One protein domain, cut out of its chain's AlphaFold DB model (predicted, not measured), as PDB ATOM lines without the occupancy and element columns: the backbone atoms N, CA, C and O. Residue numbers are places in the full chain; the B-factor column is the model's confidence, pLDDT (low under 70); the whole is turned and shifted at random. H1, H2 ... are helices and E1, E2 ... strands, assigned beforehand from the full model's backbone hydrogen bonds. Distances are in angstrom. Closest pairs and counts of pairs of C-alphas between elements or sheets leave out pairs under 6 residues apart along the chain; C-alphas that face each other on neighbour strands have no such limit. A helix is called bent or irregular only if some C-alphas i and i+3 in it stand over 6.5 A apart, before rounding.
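Overview. This is residues 11 to 165 of the 167 residues of an uncharacterized protein of Methylobacterium sp. DB0501 (UniProt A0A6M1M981). A strongly curled five-stranded sheet, E3 to E5 to E6 to E7 to E4, folds back on itself like part of a barrel, with E6 as the bend; H2, H3 and H4 cover one face, H2 over the E3 and E5 leaf and H3 and H4 over E4. H1 crosses E3, the small E1 and E2 hairpin lies near E5, and H5 touches H4. The printed part has 155 residues with five named helices and seven named strands, in the order E1 E2 H1 E3 H2 E4 E5 E6 H3 H4 H5 E7; the large sheet is mixed, the small one antiparallel, and the class is mixed, helices and strands. The whole is compact, with a radius of gyration of the C-alphas of 15.1 A and spans of 41 by 39 by 24 A.

Arrangement. The large sheet runs E3, residues 35 to 40, E5, residues 69 to 77, E6, residues 98 to 109, E7, residues 157 to 164, and E4, residues 53 to 59. It is a folded sheet, one sheet bent back on itself into two leaves: E3 and E5 face E7 and E4, with 12 pairs of C-alphas within 11 A and E6 as the hinge. E6 bends by 78 degrees at residue 101. The edge strands E3 and E4 are apart. E3 and E5 are parallel, with N 37 and O 71 at 2.9 A. E5 and E6 form an antiparallel hairpin, with N 72 and O 98 at 2.7 A. E6 and E7 are antiparallel at 156 degrees, with N 103 and O 161 at 2.9 A. E7 and E4 are antiparallel at 154 degrees, with N 56 and O 160 at 2.8 A. H2, residues 41 to 49, is on the sheet over E3 and, only just, over E5, with 3 of its C-alphas falling on E5; its height over the sheet is 7.6 A, and the closest C-alphas of H2 and E5 are those of Glu 41 and Pro 74, 5.0 A apart. H3, residues 116 to 120, and H4, residues 129 to 140, lie over E4 on the same face as H2. H4 runs slantwise to the strands, at 52 degrees to E4 on the local plane. H5, residues 149 to 154, touches H4 at a steep tilt of 65 degrees, opposite ways, the closest C-alphas being those of Ala 133 and Val 153, 5.7 A apart; it only grazes the sheet, with residues 152 to 154. H1, residues 24 to 30, is over E3 and runs across the strands, at 82 degrees to E3 on the local plane and a height over the sheet of 7.8 A. E1, residues 11 to 15, and E2, residues 18 to 23, form a hairpin, with N 13 and O 20 at 2.9 A; E1 and E5 are near each other. Every O i to N i+4 pair is within hydrogen-bond range in H1, H3, H4 and H5; in H2 it is 2 of 5, beside 5 of 6 O i to N i+3 pairs.

Along the chain. E6 is the longest strand, 25.6 A from first to last C-alpha; E5 measures 23.9 A, E7 20.8 A, E4 20.1 A and H4, the longest helix, 16.3 A. E1 begins at C-alpha 11, at (46.293, 43.384, 33.928). H4 begins at C-alpha 129, at (46.911, 35.823, 4.884). E7 ends at C-alpha 164, at (56.297, 54.051, 16.217).

Size, cuts and confidence. The C-alphas farthest apart are those of Ala 17 and Ala 113, 44.0 A. The printed part has no cut. The link from E5 to E6 is long, residues 78 to 97; in it residues 80 to 81 pair with 87 to 88, antiparallel, and residues 91 to 92 pair with 12 to 13 of E1, parallel. The mean pLDDT of the printed part is 95.0, and no printed residue is under 70.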
ATOM      1  N   VAL A  11      45.292  44.335  34.412       94.62
ATOM      2  CA  VAL A  11      46.293  43.384  33.928       94.62
ATOM      3  C   VAL A  11      47.249  43.013  35.060       94.62
ATOM      4  O   VAL A  11      47.386  43.778  36.015       94.62
ATOM      5  N   ALA A  12      47.897  41.853  34.975       95.38
ATOM      6  CA  ALA A  12      49.013  41.533  35.857       95.38
ATOM      7  C   ALA A  12      50.321  42.062  35.249       95.38
ATOM      8  O   ALA A  12      50.521  42.005  34.034       95.38
ATOM      9  N   VAL A  13      51.223  42.561  36.085       95.62
ATOM     10  CA  VAL A  13      52.592  42.921  35.696       95.62
ATOM     11  C   VAL A  13      53.585  42.150  36.549       95.62
ATOM     12  O   VAL A  13      53.342  41.926  37.737       95.62
ATOM     13  N   ALA A  14      54.694  41.741  35.936       90.44
ATOM     14  CA  ALA A  14      55.811  41.158  36.665       90.44
ATOM     15  C   ALA A  14      56.503  42.232  37.521       90.44
ATOM     16  O   ALA A  14      56.808  43.320  37.031       90.44
ATOM     17  N   ASP A  15      56.755  41.907  38.787       84.19
ATOM     18  CA  ASP A  15      57.444  42.740  39.772       84.19
ATOM     19  C   ASP A  15      58.486  41.879  40.501       84.19
ATOM     20  O   ASP A  15      58.209  41.202  41.501       84.19
ATOM     21  N   GLY A  16      59.674  41.790  39.896       81.50
ATOM     22  CA  GLY A  16      60.732  40.877  40.321       81.50
ATOM     23  C   GLY A  16      60.274  39.414  40.288       81.50
ATOM     24  O   GLY A  16      59.983  38.875  39.221       81.50
ATOM     25  N   ALA A  17      60.227  38.776  41.462       80.25
ATOM     26  CA  ALA A  17      59.769  37.392  41.637       80.25
ATOM     27  C   ALA A  17      58.250  37.261  41.881       80.25
ATOM     28  O   ALA A  17      57.750  36.152  42.064       80.25
ATOM     29  N   SER A  18      57.523  38.380  41.913       86.88
ATOM     30  CA  SER A  18      56.086  38.435  42.189       86.88
ATOM     31  C   SER A  18      55.296  39.014  41.013       86.88
ATOM     32  O   SER A  18      55.859  39.551  40.060       86.88
ATOM     33  N   GLU A  19      53.971  38.892  41.070       92.62
ATOM     34  CA  GLU A  19      53.056  39.516  40.119       92.62
ATOM     35  C   GLU A  19      52.102  40.431  40.885       92.62
ATOM     36  O   GLU A  19      51.581  40.055  41.937       92.62
ATOM     37  N   ARG A  20      51.829  41.619  40.341       94.19
ATOM     38  CA  ARG A  20      50.822  42.534  40.894       94.19
ATOM     39  C   ARG A  20      49.782  42.890  39.845       94.19
ATOM     40  O   ARG A  20      50.105  43.062  38.671       94.19
ATOM     41  N   VAL A  21      48.529  43.014  40.271       95.62
ATOM     42  CA  VAL A  21      47.431  43.458  39.405       95.62
ATOM     43  C   VAL A  21      47.343  44.976  39.455       95.62
ATOM     44  O   VAL A  21      47.338  45.566  40.534       95.62
ATOM     45  N   VAL A  22      47.270  45.605  38.287       96.00
ATOM     46  CA  VAL A  22      47.214  47.062  38.132       96.00
ATOM     47  C   VAL A  22      46.083  47.462  37.202       96.00
ATOM     48  O   VAL A  22      45.668  46.679  36.340       96.00
ATOM     49  N   ALA A  23      45.600  48.694  37.351       96.19
ATOM     50  CA  ALA A  23      44.743  49.300  36.349       96.19
ATOM     51  C   ALA A  23      45.550  49.575  35.072       96.19
ATOM     52  O   ALA A  23      46.695  50.028  35.110       96.19
ATOM     53  N   ILE A  24      44.941  49.299  33.922       95.50
ATOM     54  CA  ILE A  24      45.572  49.513  32.614       95.50
ATOM     55  C   ILE A  24      45.821  50.997  32.352       95.50
ATOM     56  O   ILE A  24      46.839  51.326  31.749       95.50
ATOM     57  N   SER A  25      44.930  51.877  32.820       95.56
ATOM     58  CA  SER A  25      45.099  53.332  32.729       95.56
ATOM     59  C   SER A  25      46.362  53.797  33.442       95.56
ATOM     60  O   SER A  25      47.142  54.553  32.875       95.56
ATOM     61  N   ASP A  26      46.587  53.304  34.657       96.94
ATOM     62  CA  ASP A  26      47.700  53.739  35.500       96.94
ATOM     63  C   ASP A  26      49.021  53.220  34.935       96.94
ATOM     64  O   ASP A  26      50.016  53.943  34.893       96.94
ATOM     65  N   LEU A  27      49.016  51.980  34.429       97.00
ATOM     66  CA  LEU A  27      50.165  51.425  33.728       97.00
ATOM     67  C   LEU A  27      50.480  52.221  32.454       97.00
ATOM     68  O   LEU A  27      51.629  52.602  32.263       97.00
ATOM     69  N   ALA A  28      49.485  52.509  31.611       97.38
ATOM     70  CA  ALA A  28      49.685  53.302  30.398       97.38
ATOM     71  C   ALA A  28      50.255  54.692  30.720       97.38
ATOM     72  O   ALA A  28      51.286  55.067  30.163       97.38
ATOM     73  N   ALA A  29      49.667  55.388  31.698       97.19
ATOM     74  CA  ALA A  29      50.137  56.692  32.151       97.19
ATOM     75  C   ALA A  29      51.591  56.643  32.652       97.19
ATOM     76  O   ALA A  29      52.387  57.512  32.305       97.19
ATOM     77  N   SER A  30      51.970  55.601  33.405       96.88
ATOM     78  CA  SER A  30      53.351  55.424  33.885       96.88
ATOM     79  C   SER A  30      54.376  55.212  32.763       96.88
ATOM     80  O   SER A  30      55.560  55.470  32.960       96.88
ATOM     81  N   LEU A  31      53.920  54.771  31.586       96.62
ATOM     82  CA  LEU A  31      54.732  54.560  30.386       96.62
ATOM     83  C   LEU A  31      54.640  55.737  29.401       96.62
ATOM     84  O   LEU A  31      55.149  55.638  28.287       96.62
ATOM     85  N   GLY A  32      53.970  56.832  29.780       96.88
ATOM     86  CA  GLY A  32      53.775  57.996  28.914       96.88
ATOM     87  C   GLY A  32      52.849  57.739  27.720       96.88
ATOM     88  O   GLY A  32      52.982  58.401  26.696       96.88
ATOM     89  N   ALA A  33      51.931  56.775  27.830       97.75
ATOM     90  CA  ALA A  33      50.982  56.414  26.781       97.75
ATOM     91  C   ALA A  33      49.527  56.552  27.254       97.75
ATOM     92  O   ALA A  33      49.229  56.494  28.446       97.75
ATOM     93  N   ASP A  34      48.594  56.662  26.309       97.81
ATOM     94  CA  ASP A  34      47.158  56.708  26.601       97.81
ATOM     95  C   ASP A  34      46.568  55.305  26.813       97.81
ATOM     96  O   ASP A  34      45.563  55.128  27.507       97.81
ATOM     97  N   ALA A  35      47.154  54.291  26.172       96.56
ATOM     98  CA  ALA A  35      46.666  52.918  26.200       96.56
ATOM     99  C   ALA A  35      47.776  51.894  25.901       96.56
ATOM    100  O   ALA A  35      48.913  52.236  25.587       96.56
ATOM    101  N   LEU A  36      47.435  50.606  26.005       97.12
ATOM    102  CA  LEU A  36      48.380  49.500  25.843       97.12
ATOM    103  C   LEU A  36      48.022  48.622  24.644       97.12
ATOM    104  O   LEU A  36      46.865  48.232  24.478       97.12
ATOM    105  N   ILE A  37      49.032  48.218  23.879       96.75
ATOM    106  CA  ILE A  37      48.963  47.087  22.949       96.75
ATOM    107  C   ILE A  37      49.828  45.968  23.518       96.75
ATOM    108  O   ILE A  37      51.013  46.135  23.789       96.75
ATOM    109  N   ARG A  38      49.216  44.805  23.726       95.19
ATOM    110  CA  ARG A  38      49.868  43.646  24.338       95.19
ATOM    111  C   ARG A  38      50.228  42.669  23.232       95.19
ATOM    112  O   ARG A  38      49.343  42.230  22.496       95.19
ATOM    113  N   LEU A  39      51.504  42.342  23.115       95.94
ATOM    114  CA  LEU A  39      52.021  41.435  22.101       95.94
ATOM    115  C   LEU A  39      52.502  40.155  22.764       95.94
ATOM    116  O   LEU A  39      53.056  40.194  23.856       95.94
ATOM    117  N   HIS A  40      52.320  39.010  22.112       94.50
ATOM    118  CA  HIS A  40      53.041  37.815  22.548       94.50
ATOM    119  C   HIS A  40      54.549  38.069  22.471       94.50
ATOM    120  O   HIS A  40      54.990  38.842  21.626       94.50
ATOM    121  N   GLU A  41      55.323  37.414  23.336       93.56
ATOM    122  CA  GLU A  41      56.778  37.596  23.424       93.56
ATOM    123  C   GLU A  41      57.468  37.530  22.049       93.56
ATOM    124  O   GLU A  41      58.193  38.455  21.688       93.56
ATOM    125  N   ASP A  42      57.152  36.519  21.232       92.94
ATOM    126  CA  ASP A  42      57.724  36.363  19.884       92.94
ATOM    127  C   ASP A  42      57.353  37.520  18.941       92.94
ATOM    128  O   ASP A  42      58.167  37.982  18.143       92.94
ATOM    129  N   ASP A  43      56.116  38.015  19.043       95.50
ATOM    130  CA  ASP A  43      55.633  39.142  18.243       95.50
ATOM    131  C   ASP A  43      56.303  40.455  18.683       95.50
ATOM    132  O   ASP A  43      56.629  41.298  17.849       95.50
ATOM    133  N   PHE A  44      56.532  40.620  19.990       96.94
ATOM    134  CA  PHE A  44      57.249  41.765  20.541       96.94
ATOM    135  C   PHE A  44      58.724  41.750  20.134       96.94
ATOM    136  O   PHE A  44      59.246  42.772  19.698       96.94
ATOM    137  N   ALA A  45      59.392  40.595  20.211       95.19
ATOM    138  CA  ALA A  45      60.777  40.443  19.772       95.19
ATOM    139  C   ALA A  45      60.944  40.801  18.283       95.19
ATOM    140  O   ALA A  45      61.907  41.467  17.900       95.19
ATOM    141  N   ALA A  46      59.963  40.441  17.449       95.25
ATOM    142  CA  ALA A  46      59.959  40.762  16.026       95.25
ATOM    143  C   ALA A  46      59.836  42.271  15.719       95.25
ATOM    144  O   ALA A  46      60.133  42.677  14.592       95.25
ATOM    145  N   LEU A  47      59.469  43.120  16.692       94.50
ATOM    146  CA  LEU A  47      59.450  44.580  16.518       94.50
ATOM    147  C   LEU A  47      60.833  45.172  16.236       94.50
ATOM    148  O   LEU A  47      60.901  46.266  15.681       94.50
ATOM    149  N   ALA A  48      61.923  44.486  16.593       91.56
ATOM    150  CA  ALA A  48      63.279  44.949  16.288       91.56
ATOM    151  C   ALA A  48      63.539  45.063  14.773       91.56
ATOM    152  O   ALA A  48      64.345  45.881  14.345       91.56
ATOM    153  N   GLY A  49      62.833  44.270  13.955       86.56
ATOM    154  CA  GLY A  49      62.895  44.335  12.492       86.56
ATOM    155  C   GLY A  49      61.878  45.291  11.859       86.56
ATOM    156  O   GLY A  49      61.747  45.307  10.636       86.56
ATOM    157  N   VAL A  50      61.118  46.039  12.664       92.06
ATOM    158  CA  VAL A  50      60.080  46.963  12.190       92.06
ATOM    159  C   VAL A  50      60.591  48.394  12.276       92.06
ATOM    160  O   VAL A  50      61.042  48.840  13.332       92.06
ATOM    161  N   GLY A  51      60.477  49.109  11.154       90.69
ATOM    162  CA  GLY A  51      60.790  50.532  11.060       90.69
ATOM    163  C   GLY A  51      59.756  51.412  11.767       90.69
ATOM    164  O   GLY A  51      59.243  51.087  12.838       90.69
ATOM    165  N   ARG A  52      59.454  52.562  11.163       95.25
ATOM    166  CA  ARG A  52      58.565  53.559  11.766       95.25
ATOM    167  C   ARG A  52      57.087  53.176  11.701       95.25
ATOM    168  O   ARG A  52      56.346  53.477  12.626       95.25
ATOM    169  N   ASP A  53      56.650  52.531  10.626       97.25
ATOM    170  CA  ASP A  53      55.243  52.179  10.443       97.25
ATOM    171  C   ASP A  53      55.007  50.711  10.808       97.25
ATOM    172  O   ASP A  53      55.717  49.820  10.341       97.25
ATOM    173  N   LEU A  54      53.986  50.473  11.632       98.19
ATOM    174  CA  LEU A  54      53.565  49.147  12.068       98.19
ATOM    175  C   LEU A  54      52.067  48.950  11.833       98.19
ATOM    176  O   LEU A  54      51.237  49.754  12.251       98.19
ATOM    177  N   VAL A  55      51.709  47.818  11.244       98.38
ATOM    178  CA  VAL A  55      50.347  47.295  11.202       98.38
ATOM    179  C   VAL A  55      50.219  46.178  12.227       98.38
ATOM    180  O   VAL A  55      50.844  45.122  12.114       98.38
ATOM    181  N   HIS A  56      49.375  46.410  13.227       98.25
ATOM    182  CA  HIS A  56      49.006  45.422  14.230       98.25
ATOM    183  C   HIS A  56      47.625  44.838  13.934       98.25
ATOM    184  O   HIS A  56      46.675  45.569  13.642       98.25
ATOM    185  N   PHE A  57      47.507  43.516  14.060       98.25
ATOM    186  CA  PHE A  57      46.264  42.785  13.830       98.25
ATOM    187  C   PHE A  57      45.709  42.215  15.139       98.25
ATOM    188  O   PHE A  57      46.375  41.436  15.828       98.25
ATOM    189  N   ASN A  58      44.458  42.554  15.449       96.75
ATOM    190  CA  ASN A  58      43.661  41.944  16.515       96.75
ATOM    191  C   ASN A  58      42.546  41.077  15.911       96.75
ATOM    192  O   ASN A  58      42.136  41.299  14.777       96.75
ATOM    193  N   LEU A  59      42.022  40.113  16.664       96.88
ATOM    194  CA  LEU A  59      40.869  39.315  16.236       96.88
ATOM    195  C   LEU A  59      39.596  40.161  16.206       96.88
ATOM    196  O   LEU A  59      39.287  40.784  17.217       96.88
ATOM    197  N   GLU A  60      38.841  40.098  15.105       96.44
ATOM    198  CA  GLU A  60      37.506  40.692  14.904       96.44
ATOM    199  C   GLU A  60      37.449  42.217  15.108       96.44
ATOM    200  O   GLU A  60      37.247  42.980  14.161       96.44
ATOM    201  N   ARG A  61      37.614  42.676  16.351       94.88
ATOM    202  CA  ARG A  61      37.466  44.060  16.782       94.88
ATOM    203  C   ARG A  61      38.559  44.479  17.759       94.88
ATOM    204  O   ARG A  61      39.053  43.689  18.557       94.88
ATOM    205  N   THR A  62      38.866  45.771  17.757       94.44
ATOM    206  CA  THR A  62      39.709  46.427  18.762       94.44
ATOM    207  C   THR A  62      38.999  47.628  19.383       94.44
ATOM    208  O   THR A  62      38.159  48.259  18.740       94.44
ATOM    209  N   ILE A  63      39.355  47.955  20.626       94.00
ATOM    210  CA  ILE A  63      38.958  49.205  21.299       94.00
ATOM    211  C   ILE A  63      39.963  50.336  21.074       94.00
ATOM    212  O   ILE A  63      39.839  51.392  21.694       94.00
ATOM    213  N   ASN A  64      40.972  50.113  20.228       95.50
ATOM    214  CA  ASN A  64      41.948  51.144  19.924       95.50
ATOM    215  C   ASN A  64      41.263  52.393  19.350       95.50
ATOM    216  O   ASN A  64      40.170  52.315  18.778       95.50
ATOM    217  N   ARG A  65      41.909  53.553  19.481       97.25
ATOM    218  CA  ARG A  65      41.412  54.825  18.948       97.25
ATOM    219  C   ARG A  65      42.515  55.549  18.193       97.25
ATOM    220  O   ARG A  65      43.660  55.574  18.631       97.25
ATOM    221  N   VAL A  66      42.147  56.123  17.051       98.44
ATOM    222  CA  VAL A  66      43.032  56.985  16.260       98.44
ATOM    223  C   VAL A  66      43.367  58.239  17.068       98.44
ATOM    224  O   VAL A  66      42.496  58.781  17.749       98.44
ATOM    225  N   GLY A  67      44.620  58.682  16.988       98.31
ATOM    226  CA  GLY A  67      45.133  59.864  17.679       98.31
ATOM    227  C   GLY A  67      45.640  59.611  19.100       98.31
ATOM    228  O   GLY A  67      46.130  60.549  19.712       98.31
ATOM    229  N   LEU A  68      45.550  58.377  19.611       98.31
ATOM    230  CA  LEU A  68      46.099  58.012  20.920       98.31
ATOM    231  C   LEU A  68      47.493  57.392  20.803       98.31
ATOM    232  O   LEU A  68      47.772  56.646  19.856       98.31
ATOM    233  N   ALA A  69      48.337  57.673  21.792       98.19
ATOM    234  CA  ALA A  69      49.630  57.044  21.988       98.19
ATOM    235  C   ALA A  69      49.469  55.688  22.690       98.19
ATOM    236  O   ALA A  69      48.743  55.548  23.676       98.19
ATOM    237  N   TYR A  70      50.169  54.677  22.189       98.44
ATOM    238  CA  TYR A  70      50.146  53.320  22.716       98.44
ATOM    239  C   TYR A  70      51.530  52.892  23.176       98.44
ATOM    240  O   TYR A  70      52.493  53.044  22.431       98.44
ATOM    241  N   ALA A  71      51.601  52.261  24.347       98.00
ATOM    242  CA  ALA A  71      52.747  51.452  24.738       98.00
ATOM    243  C   ALA A  71      52.526  50.004  24.277       98.00
ATOM    244  O   ALA A  71      51.541  49.355  24.642       98.00
ATOM    245  N   LEU A  72      53.437  49.501  23.450       98.00
ATOM    246  CA  LEU A  72      53.499  48.121  22.988       98.00
ATOM    247  C   LEU A  72      54.378  47.341  23.959       98.00
ATOM    248  O   LEU A  72      55.543  47.690  24.122       98.00
ATOM    249  N   LEU A  73      53.835  46.298  24.587       96.81
ATOM    250  CA  LEU A  73      54.502  45.539  25.653       96.81
ATOM    251  C   LEU A  73      54.444  44.032  25.392       96.81
ATOM    252  O   LEU A  73      53.417  43.549  24.891       96.81
ATOM    253  N   PRO A  74      55.475  43.265  25.785       96.88
ATOM    254  CA  PRO A  74      55.432  41.821  25.709       96.88
ATOM    255  C   PRO A  74      54.581  41.228  26.836       96.88
ATOM    256  O   PRO A  74      54.593  41.656  27.995       96.88
ATOM    257  N   ILE A  75      53.853  40.183  26.471       95.56
ATOM    258  CA  ILE A  75      53.150  39.280  27.363       95.56
ATOM    259  C   ILE A  75      54.132  38.178  27.766       95.56
ATOM    260  O   ILE A  75      54.427  37.292  26.963       95.56
ATOM    261  N   ARG A  76      54.568  38.186  29.029       93.75
ATOM    262  CA  ARG A  76      55.378  37.104  29.612       93.75
ATOM    263  C   ARG A  76      54.577  35.821  29.772       93.75
ATOM    264  O   ARG A  76      55.087  34.730  29.539       93.75
ATOM    265  N   ARG A  77      53.311  35.949  30.182       93.56
ATOM    266  CA  ARG A  77      52.393  34.818  30.337       93.56
ATOM    267  C   ARG A  77      51.028  35.165  29.750       93.56
ATOM    268  O   ARG A  77      50.417  36.134  30.204       93.56
ATOM    269  N   PRO A  78      50.540  34.412  28.747       92.06
ATOM    270  CA  PRO A  78      49.271  34.712  28.106       92.06
ATOM    271  C   PRO A  78      48.108  34.531  29.072       92.06
ATOM    272  O   PRO A  78      48.097  33.626  29.909       92.06
ATOM    273  N   GLY A  79      47.112  35.398  28.912       91.06
ATOM    274  CA  GLY A  79      45.817  35.217  29.540       91.06
ATOM    275  C   GLY A  79      45.080  34.040  28.908       91.06
ATOM    276  O   GLY A  79      45.373  33.610  27.785       91.06
ATOM    277  N   ARG A  80      44.105  33.506  29.635       91.06
ATOM    278  CA  ARG A  80      43.266  32.410  29.145       91.06
ATOM    279  C   ARG A  80      41.879  32.469  29.754       91.06
ATOM    280  O   ARG A  80      41.680  33.055  30.815       91.06
ATOM    281  N   ARG A  81      40.923  31.822  29.097       89.56
ATOM    282  CA  ARG A  81      39.588  31.575  29.643       89.56
ATOM    283  C   ARG A  81      39.378  30.077  29.763       89.56
ATOM    284  O   ARG A  81      39.782  29.313  28.890       89.56
ATOM    285  N   ARG A  82      38.742  29.661  30.855       80.38
ATOM    286  CA  ARG A  82      38.140  28.324  30.937       80.38
ATOM    287  C   ARG A  82      36.737  28.392  30.326       80.38
ATOM    288  O   ARG A  82      36.138  29.468  30.389       80.38
ATOM    289  N   PRO A  83      36.196  27.290  29.782       76.94
ATOM    290  CA  PRO A  83      34.802  27.252  29.342       76.94
ATOM    291  C   PRO A  83      33.870  27.743  30.459       76.94
ATOM    292  O   PRO A  83      33.937  27.250  31.585       76.94
ATOM    293  N   GLY A  84      33.076  28.779  30.178       71.50
ATOM    294  CA  GLY A  84      32.167  29.415  31.145       71.50
ATOM    295  C   GLY A  84      32.825  30.155  32.325       71.50
ATOM    296  O   GLY A  84      32.113  30.663  33.188       71.50
ATOM    297  N   GLY A  85      34.158  30.222  32.390       75.75
ATOM    298  CA  GLY A  85      34.905  30.834  33.491       75.75
ATOM    299  C   GLY A  85      35.357  32.274  33.213       75.75
ATOM    300  O   GLY A  85      35.391  32.709  32.057       75.75
ATOM    301  N   PRO A  86      35.750  33.026  34.259       80.81
ATOM    302  CA  PRO A  86      36.341  34.347  34.087       80.81
ATOM    303  C   PRO A  86      37.701  34.258  33.382       80.81
ATOM    304  O   PRO A  86      38.350  33.212  33.330       80.81
ATOM    305  N   GLU A  87      38.141  35.390  32.843       85.88
ATOM    306  CA  GLU A  87      39.469  35.517  32.255       85.88
ATOM    307  C   GLU A  87      40.559  35.508  33.329       85.88
ATOM    308  O   GLU A  87      40.556  36.333  34.242       85.88
ATOM    309  N   GLU A  88      41.523  34.603  33.176       91.50
ATOM    310  CA  GLU A  88      42.812  34.681  33.851       91.50
ATOM    311  C   GLU A  88      43.657  35.739  33.120       91.50
ATOM    312  O   GLU A  88      43.904  35.618  31.916       91.50
ATOM    313  N   LEU A  89      44.058  36.795  33.837       92.12
ATOM    314  CA  LEU A  89      44.740  37.951  33.248       92.12
ATOM    315  C   LEU A  89      46.105  37.565  32.650       92.12
ATOM    316  O   LEU A  89      46.825  36.755  33.243       92.12
ATOM    317  N   PRO A  90      46.500  38.172  31.515       94.00
ATOM    318  CA  PRO A  90      47.875  38.072  31.049       94.00
ATOM    319  C   PRO A  90      48.822  38.797  32.010       94.00
ATOM    320  O   PRO A  90      48.433  39.770  32.662       94.00
ATOM    321  N   VAL A  91      50.075  38.346  32.030       95.56
ATOM    322  CA  VAL A  91      51.176  38.988  32.755       95.56
ATOM    323  C   VAL A  91      52.058  39.718  31.757       95.56
ATOM    324  O   VAL A  91      52.578  39.097  30.826       95.56
ATOM    325  N   LEU A  92      52.223  41.023  31.946       96.44
ATOM    326  CA  LEU A  92      53.061  41.878  31.109       96.44
ATOM    327  C   LEU A  92      54.415  42.155  31.762       96.44
ATOM    328  O   LEU A  92      54.555  42.107  32.986       96.44
ATOM    329  N   ASP A  93      55.393  42.498  30.930       95.19
ATOM    330  CA  ASP A  93      56.665  43.072  31.364       95.19
ATOM    331  C   ASP A  93      56.705  44.573  31.053       95.19
ATOM    332  O   ASP A  93      56.946  44.946  29.905       95.19
ATOM    333  N   PRO A  94      56.476  45.451  32.043       94.38
ATOM    334  CA  PRO A  94      56.479  46.892  31.820       94.38
ATOM    335  C   PRO A  94      57.876  47.477  31.592       94.38
ATOM    336  O   PRO A  94      57.986  48.629  31.188       94.38
ATOM    337  N   THR A  95      58.943  46.709  31.831       94.19
ATOM    338  CA  THR A  95      60.327  47.187  31.660       94.19
ATOM    339  C   THR A  95      60.778  47.191  30.201       94.19
ATOM    340  O   THR A  95      61.793  47.794  29.862       94.19
ATOM    341  N   ARG A  96      60.020  46.524  29.324       94.38
ATOM    342  CA  ARG A  96      60.300  46.399  27.895       94.38
ATOM    343  C   ARG A  96      59.103  46.912  27.124       94.38
ATOM    344  O   ARG A  96      58.053  46.281  27.127       94.38
ATOM    345  N   PHE A  97      59.256  48.039  26.442       96.12
ATOM    346  CA  PHE A  97      58.179  48.580  25.628       96.12
ATOM    347  C   PHE A  97      58.699  49.433  24.475       96.12
ATOM    348  O   PHE A  97      59.838  49.893  24.480       96.12
ATOM    349  N   ARG A  98      57.834  49.631  23.481       96.44
ATOM    350  CA  ARG A  98      57.959  50.680  22.462       96.44
ATOM    351  C   ARG A  98      56.705  51.536  22.498       96.44
ATOM    352  O   ARG A  98      55.639  51.029  22.838       96.44
ATOM    353  N   THR A  99      56.808  52.794  22.105       97.25
ATOM    354  CA  THR A  99      55.657  53.690  21.984       97.25
ATOM    355  C   THR A  99      55.337  53.988  20.524       97.25
ATOM    356  O   THR A  99      56.173  53.819  19.632       97.25
ATOM    357  N   GLY A 100      54.090  54.368  20.259       97.69
ATOM    358  CA  GLY A 100      53.681  54.826  18.940       97.69
ATOM    359  C   GLY A 100      52.272  55.401  18.902       97.69
ATOM    360  O   GLY A 100      51.412  55.056  19.710       97.69
ATOM    361  N   LEU A 101      52.025  56.265  17.922       98.56
ATOM    362  CA  LEU A 101      50.739  56.908  17.684       98.56
ATOM    363  C   LEU A 101      49.857  56.039  16.787       98.56
ATOM    364  O   LEU A 101      50.263  55.664  15.688       98.56
ATOM    365  N   CYS A 102      48.621  55.779  17.202       98.62
ATOM    366  CA  CYS A 102      47.627  55.132  16.351       98.62
ATOM    367  C   CYS A 102      47.119  56.101  15.277       98.62
ATOM    368  O   CYS A 102      46.506  57.122  15.588       98.62
ATOM    369  N   THR A 103      47.340  55.774  14.005       98.62
ATOM    370  CA  THR A 103      46.994  56.643  12.870       98.62
ATOM    371  C   THR A 103      45.760  56.178  12.107       98.62
ATOM    372  O   THR A 103      45.110  56.986  11.452       98.62
ATOM    373  N   GLU A 104      45.420  54.890  12.163       98.50
ATOM    374  CA  GLU A 104      44.285  54.338  11.420       98.50
ATOM    375  C   GLU A 104      43.759  53.067  12.087       98.50
ATOM    376  O   GLU A 104      44.536  52.267  12.613       98.50
ATOM    377  N   ILE A 105      42.440  52.857  12.026       98.31
ATOM    378  CA  ILE A 105      41.795  51.632  12.503       98.31
ATOM    379  C   ILE A 105      40.772  51.142  11.486       98.31
ATOM    380  O   ILE A 105      39.936  51.909  11.013       98.31
ATOM    381  N   ARG A 106      40.788  49.834  11.221       98.31
ATOM    382  CA  ARG A 106      39.733  49.114  10.498       98.31
ATOM    383  C   ARG A 106      39.253  47.952  11.354       98.31
ATOM    384  O   ARG A 106      40.050  47.327  12.044       98.31
ATOM    385  N   GLN A 107      37.959  47.665  11.328       97.56
ATOM    386  CA  GLN A 107      37.337  46.618  12.144       97.56
ATOM    387  C   GLN A 107      36.785  45.525  11.226       97.56
ATOM    388  O   GLN A 107      36.294  45.845  10.147       97.56
ATOM    389  N   GLY A 108      36.829  44.263  11.655       96.31
ATOM    390  CA  GLY A 108      36.164  43.154  10.963       96.31
ATOM    391  C   GLY A 108      36.628  42.910   9.525       96.31
ATOM    392  O   GLY A 108      35.840  42.446   8.708       96.31
ATOM    393  N   VAL A 109      37.878  43.241   9.192       98.25
ATOM    394  CA  VAL A 109      38.446  42.995   7.863       98.25
ATOM    395  C   VAL A 109      38.609  41.483   7.682       98.25
ATOM    396  O   VAL A 109      39.312  40.866   8.485       98.25
ATOM    397  N   PRO A 110      37.997  40.852   6.662       98.38
ATOM    398  CA  PRO A 110      38.240  39.441   6.380       98.38
ATOM    399  C   PRO A 110      39.732  39.182   6.150       98.38
ATOM    400  O   PRO A 110      40.386  39.964   5.465       98.38
ATOM    401  N   VAL A 111      40.270  38.076   6.676       98.19
ATOM    402  CA  VAL A 111      41.708  37.760   6.551       98.19
ATOM    403  C   VAL A 111      42.147  37.688   5.082       98.19
ATOM    404  O   VAL A 111      43.209  38.191   4.732       98.19
ATOM    405  N   SER A 112      41.294  37.151   4.207       97.50
ATOM    406  CA  SER A 112      41.528  37.082   2.757       97.50
ATOM    407  C   SER A 112      41.466  38.434   2.036       97.50
ATOM    408  O   SER A 112      41.901  38.525   0.893       97.50
ATOM    409  N   ALA A 113      40.922  39.473   2.673       98.00
ATOM    410  CA  ALA A 113      40.807  40.819   2.117       98.00
ATOM    411  C   ALA A 113      41.903  41.771   2.630       98.00
ATOM    412  O   ALA A 113      41.915  42.949   2.267       98.00
ATOM    413  N   VAL A 114      42.813  41.295   3.490       98.25
ATOM    414  CA  VAL A 114      43.967  42.085   3.932       98.25
ATOM    415  C   VAL A 114      44.927  42.249   2.760       98.25
ATOM    416  O   VAL A 114      45.327  41.278   2.122       98.25
ATOM    417  N   THR A 115      45.274  43.496   2.460       97.88
ATOM    418  CA  THR A 115      46.052  43.818   1.267       97.88
ATOM    419  C   THR A 115      47.557  43.624   1.495       97.88
ATOM    420  O   THR A 115      48.026  43.721   2.637       97.88
ATOM    421  N   PRO A 116      48.348  43.399   0.429       97.75
ATOM    422  CA  PRO A 116      49.803  43.285   0.527       97.75
ATOM    423  C   PRO A 116      50.473  44.480   1.215       97.75
ATOM    424  O   PRO A 116      51.439  44.303   1.951       97.75
ATOM    425  N   GLU A 117      49.946  45.694   1.053       97.06
ATOM    426  CA  GLU A 117      50.498  46.901   1.681       97.06
ATOM    427  C   GLU A 117      50.348  46.874   3.207       97.06
ATOM    428  O   GLU A 117      51.210  47.375   3.931       97.06
ATOM    429  N   LEU A 118      49.265  46.277   3.716       97.69
ATOM    430  CA  LEU A 118      49.083  46.087   5.155       97.69
ATOM    431  C   LEU A 118      50.054  45.034   5.700       97.69
ATOM    432  O   LEU A 118      50.584  45.212   6.794       97.69
ATOM    433  N   PHE A 119      50.335  43.980   4.932       98.00
ATOM    434  CA  PHE A 119      51.342  42.978   5.289       98.00
ATOM    435  C   PHE A 119      52.781  43.490   5.167       98.00
ATOM    436  O   PHE A 119      53.650  43.075   5.927       98.00
ATOM    437  N   ALA A 120      53.071  44.411   4.250       96.50
ATOM    438  CA  ALA A 120      54.405  44.999   4.121       96.50
ATOM    439  C   ALA A 120      54.798  45.809   5.371       96.50
ATOM    440  O   ALA A 120      55.960  45.809   5.778       96.50
ATOM    441  N   ALA A 121      53.819  46.434   6.025       96.56
ATOM    442  CA  ALA A 121      54.015  47.214   7.244       96.56
ATOM    443  C   ALA A 121      53.740  46.431   8.546       96.56
ATOM    444  O   ALA A 121      53.771  47.018   9.619       96.56
ATOM    445  N   SER A 122      53.446  45.130   8.503       97.50
ATOM    446  CA  SER A 122      53.230  44.306   9.704       97.50
ATOM    447  C   SER A 122      54.538  43.701  10.249       97.50
ATOM    448  O   SER A 122      55.642  43.995   9.779       97.50
ATOM    449  N   LEU A 123      54.418  42.826  11.254       97.06
ATOM    450  CA  LEU A 123      55.542  42.045  11.774       97.06
ATOM    451  C   LEU A 123      56.179  41.162  10.679       97.06
ATOM    452  O   LEU A 123      55.455  40.587   9.863       97.06
ATOM    453  N   PRO A 124      57.511  40.941  10.713       95.00
ATOM    454  CA  PRO A 124      58.218  40.037   9.799       95.00
ATOM    455  C   PRO A 124      57.633  38.625   9.686       95.00
ATOM    456  O   PRO A 124      57.793  37.980   8.658       95.00
ATOM    457  N   THR A 125      56.950  38.158  10.729       95.06
ATOM    458  CA  THR A 125      56.323  36.835  10.811       95.06
ATOM    459  C   THR A 125      54.899  36.783  10.244       95.06
ATOM    460  O   THR A 125      54.294  35.717  10.263       95.06
ATOM    461  N   ILE A 126      54.333  37.903   9.772       97.31
ATOM    462  CA  ILE A 126      52.943  38.004   9.292       97.31
ATOM    463  C   ILE A 126      52.921  38.725   7.944       97.31
ATOM    464  O   ILE A 126      52.490  39.873   7.851       97.31
ATOM    465  N   ARG A 127      53.421  38.069   6.894       96.81
ATOM    466  CA  ARG A 127      53.587  38.676   5.558       96.81
ATOM    467  C   ARG A 127      52.510  38.305   4.542       96.81
ATOM    468  O   ARG A 127      52.526  38.822   3.430       96.81
ATOM    469  N   ASP A 128      51.562  37.471   4.939       98.44
ATOM    470  CA  ASP A 128      50.454  37.034   4.102       98.44
ATOM    471  C   ASP A 128      49.252  36.592   4.958       98.44
ATOM    472  O   ASP A 128      49.283  36.589   6.197       98.44
ATOM    473  N   ALA A 129      48.165  36.241   4.271       98.31
ATOM    474  CA  ALA A 129      46.911  35.823   4.884       98.31
ATOM    475  C   ALA A 129      47.037  34.510   5.678       98.31
ATOM    476  O   ALA A 129      46.367  34.359   6.701       98.31
ATOM    477  N   GLU A 130      47.892  33.581   5.245       98.38
ATOM    478  CA  GLU A 130      48.103  32.302   5.925       98.38
ATOM    479  C   GLU A 130      48.829  32.516   7.257       98.38
ATOM    480  O   GLU A 130      48.363  32.073   8.311       98.38
ATOM    481  N   ALA A 131      49.912  33.291   7.239       98.25
ATOM    482  CA  ALA A 131      50.664  33.672   8.422       98.25
ATOM    483  C   ALA A 131      49.803  34.477   9.409       98.25
ATOM    484  O   ALA A 131      49.881  34.266  10.624       98.25
ATOM    485  N   LEU A 132      48.928  35.359   8.911       98.62
ATOM    486  CA  LEU A 132      47.960  36.073   9.747       98.62
ATOM    487  C   LEU A 132      46.946  35.121  10.384       98.62
ATOM    488  O   LEU A 132      46.714  35.205  11.592       98.62
ATOM    489  N   ALA A 133      46.372  34.197   9.613       98.56
ATOM    490  CA  ALA A 133      45.451  33.193  10.135       98.56
ATOM    491  C   ALA A 133      46.111  32.356  11.246       98.56
ATOM    492  O   ALA A 133      45.555  32.227  12.341       98.56
ATOM    493  N   ALA A 134      47.332  31.868  11.011       98.25
ATOM    494  CA  ALA A 134      48.105  31.114  11.994       98.25
ATOM    495  C   ALA A 134      48.399  31.940  13.258       98.25
ATOM    496  O   ALA A 134      48.251  31.442  14.380       98.25
ATOM    497  N   ALA A 135      48.764  33.217  13.103       97.81
ATOM    498  CA  ALA A 135      48.999  34.119  14.225       97.81
ATOM    499  C   ALA A 135      47.728  34.361  15.053       97.81
ATOM    500  O   ALA A 135      47.786  34.302  16.281       97.81
ATOM    501  N   LEU A 136      46.573  34.580  14.416       97.69
ATOM    502  CA  LEU A 136      45.299  34.744  15.122       97.69
ATOM    503  C   LEU A 136      44.942  33.486  15.922       97.69
ATOM    504  O   LEU A 136      44.650  33.581  17.113       97.69
ATOM    505  N   VAL A 137      45.038  32.299  15.321       97.62
ATOM    506  CA  VAL A 137      44.758  31.037  16.026       97.62
ATOM    507  C   VAL A 137      45.699  30.859  17.221       97.62
ATOM    508  O   VAL A 137      45.237  30.586  18.331       97.62
ATOM    509  N   ARG A 138      47.008  31.074  17.032       95.62
ATOM    510  CA  ARG A 138      48.011  30.966  18.103       95.62
ATOM    511  C   ARG A 138      47.688  31.883  19.287       95.62
ATOM    512  O   ARG A 138      47.745  31.432  20.427       95.62
ATOM    513  N   ARG A 139      47.344  33.146  19.014       94.56
ATOM    514  CA  ARG A 139      47.087  34.181  20.030       94.56
ATOM    515  C   ARG A 139      45.776  33.968  20.784       94.56
ATOM    516  O   ARG A 139      45.700  34.238  21.978       94.56
ATOM    517  N   TYR A 140      44.733  33.517  20.089       94.06
ATOM    518  CA  TYR A 140      43.363  33.592  20.600       94.06
ATOM    519  C   TYR A 140      42.757  32.249  21.018       94.06
ATOM    520  O   TYR A 140      41.764  32.252  21.745       94.06
ATOM    521  N   ARG A 141      43.363  31.105  20.664       93.38
ATOM    522  CA  ARG A 141      42.836  29.776  21.040       93.38
ATOM    523  C   ARG A 141      42.648  29.576  22.547       93.38
ATOM    524  O   ARG A 141      41.716  28.900  22.957       93.38
ATOM    525  N   SER A 142      43.516  30.151  23.384       90.94
ATOM    526  CA  SER A 142      43.414  30.031  24.848       90.94
ATOM    527  C   SER A 142      42.368  30.967  25.453       90.94
ATOM    528  O   SER A 142      41.930  30.753  26.582       90.94
ATOM    529  N   LEU A 143      41.984  32.017  24.728       90.50
ATOM    530  CA  LEU A 143      40.955  32.971  25.139       90.50
ATOM    531  C   LEU A 143      39.561  32.546  24.672       90.50
ATOM    532  O   LEU A 143      38.577  32.915  25.310       90.50
ATOM    533  N   PHE A 144      39.476  31.767  23.594       91.06
ATOM    534  CA  PHE A 144      38.225  31.255  23.038       91.06
ATOM    535  C   PHE A 144      38.330  29.740  22.803       91.06
ATOM    536  O   PHE A 144      38.384  29.308  21.652       91.06
ATOM    537  N   PRO A 145      38.385  28.932  23.880       89.25
ATOM    538  CA  PRO A 145      38.595  27.484  23.777       89.25
ATOM    539  C   PRO A 145      37.469  26.752  23.034       89.25
ATOM    540  O   PRO A 145      37.701  25.665  22.516       89.25
ATOM    541  N   ASP A 146      36.280  27.355  22.961       89.88
ATOM    542  CA  ASP A 146      35.104  26.780  22.302       89.88
ATOM    543  C   ASP A 146      35.073  27.035  20.784       89.88
ATOM    544  O   ASP A 146      34.164  26.561  20.109       89.88
ATOM    545  N   LEU A 147      36.032  27.796  20.237       92.81
ATOM    546  CA  LEU A 147      36.128  28.054  18.799       92.81
ATOM    547  C   LEU A 147      37.179  27.160  18.146       92.81
ATOM    548  O   LEU A 147      38.346  27.136  18.550       92.81
ATOM    549  N   ALA A 148      36.796  26.507  17.054       95.81
ATOM    550  CA  ALA A 148      37.737  25.859  16.161       95.81
ATOM    551  C   ALA A 148      38.638  26.900  15.460       95.81
ATOM    552  O   ALA A 148      38.231  28.047  15.247       95.81
ATOM    553  N   PRO A 149      39.851  26.519  15.016       97.25
ATOM    554  CA  PRO A 149      40.756  27.424  14.304       97.25
ATOM    555  C   PRO A 149      40.110  28.152  13.116       97.25
ATOM    556  O   PRO A 149      40.277  29.361  12.970       97.25
ATOM    557  N   ALA A 150      39.322  27.440  12.304       97.56
ATOM    558  CA  ALA A 150      38.616  28.028  11.167       97.56
ATOM    559  C   ALA A 150      37.586  29.084  11.602       97.56
ATOM    560  O   ALA A 150      37.442  30.110  10.942       97.56
ATOM    561  N   GLU A 151      36.914  28.879  12.737       97.50
ATOM    562  CA  GLU A 151      35.951  29.838  13.282       97.50
ATOM    563  C   GLU A 151      36.636  31.094  13.814       97.50
ATOM    564  O   GLU A 151      36.091  32.181  13.649       97.50
ATOM    565  N   ILE A 152      37.834  30.973  14.403       97.38
ATOM    566  CA  ILE A 152      38.660  32.127  14.795       97.38
ATOM    567  C   ILE A 152      39.004  32.953  13.552       97.38
ATOM    568  O   ILE A 152      38.766  34.157  13.525       97.38
ATOM    569  N   VAL A 153      39.515  32.315  12.498       98.00
ATOM    570  CA  VAL A 153      39.909  33.007  11.257       98.00
ATOM    571  C   VAL A 153      38.704  33.658  10.569       98.00
ATOM    572  O   VAL A 153      38.800  34.795  10.106       98.00
ATOM    573  N   ALA A 154      37.548  32.985  10.558       97.44
ATOM    574  CA  ALA A 154      36.317  33.485   9.946       97.44
ATOM    575  C   ALA A 154      35.771  34.768  10.599       97.44
ATOM    576  O   ALA A 154      35.000  35.489   9.969       97.44
ATOM    577  N   ARG A 155      36.186  35.100  11.832       96.56
ATOM    578  CA  ARG A 155      35.851  36.392  12.463       96.56
ATOM    579  C   ARG A 155      36.524  37.588  11.785       96.56
ATOM    580  O   ARG A 155      36.124  38.724  12.035       96.56
ATOM    581  N   GLY A 156      37.552  37.354  10.972       97.94
ATOM    582  CA  GLY A 156      38.389  38.414  10.427       97.94
ATOM    583  C   GLY A 156      39.273  39.069  11.491       97.94
ATOM    584  O   GLY A 156      39.432  38.580  12.613       97.94
ATOM    585  N   CYS A 157      39.858  40.205  11.135       98.19
ATOM    586  CA  CYS A 157      40.759  40.960  11.988       98.19
ATOM    587  C   CYS A 157      40.393  42.443  12.053       98.19
ATOM    588  O   CYS A 157      39.945  43.049  11.081       98.19
ATOM    589  N   ALA A 158      40.670  43.051  13.198       98.25
ATOM    590  CA  ALA A 158      40.858  44.483  13.278       98.25
ATOM    591  C   ALA A 158      42.304  44.837  12.923       98.25
ATOM    592  O   ALA A 158      43.244  44.159  13.338       98.25
ATOM    593  N   VAL A 159      42.467  45.924  12.180       98.62
ATOM    594  CA  VAL A 159      43.744  46.466  11.724       98.62
ATOM    595  C   VAL A 159      43.979  47.766  12.476       98.62
ATOM    596  O   VAL A 159      43.136  48.655  12.424       98.62
ATOM    597  N   THR A 160      45.106  47.884  13.169       98.69
ATOM    598  CA  THR A 160      45.572  49.135  13.782       98.69
ATOM    599  C   THR A 160      46.872  49.537  13.103       98.69
ATOM    600  O   THR A 160      47.820  48.755  13.112       98.69
ATOM    601  N   ARG A 161      46.935  50.735  12.521       98.62
ATOM    602  CA  ARG A 161      48.186  51.300  12.002       98.62
ATOM    603  C   ARG A 161      48.783  52.220  13.050       98.62
ATOM    604  O   ARG A 161      48.077  53.046  13.627       98.62
ATOM    605  N   LEU A 162      50.069  52.041  13.297       98.62
ATOM    606  CA  LEU A 162      50.843  52.753  14.294       98.62
ATOM    607  C   LEU A 162      52.042  53.392  13.614       98.62
ATOM    608  O   LEU A 162      52.709  52.759  12.797       98.62
ATOM    609  N   ARG A 163      52.333  54.621  14.014       98.31
ATOM    610  CA  ARG A 163      53.620  55.260  13.784       98.31
ATOM    611  C   ARG A 163      54.420  55.148  15.071       98.31
ATOM    612  O   ARG A 163      54.083  55.813  16.044       98.31
ATOM    613  N   LEU A 164      55.417  54.278  15.081       97.50
ATOM    614  CA  LEU A 164      56.297  54.051  16.217       97.50
ATOM    615  C   LEU A 164      57.249  55.232  16.404       97.50
ATOM    616  O   LEU A 164      57.676  55.859  15.426       97.50
ATOM    617  N   ASP A 165      57.579  55.501  17.660       94.50
ATOM    618  CA  ASP A 165      58.608  56.469  18.011       94.50
ATOM    619  C   ASP A 165      59.995  55.906  17.668       94.50
ATOM    620  O   ASP A 165      60.209  54.683  17.614       94.50
TER     621      ASP A 165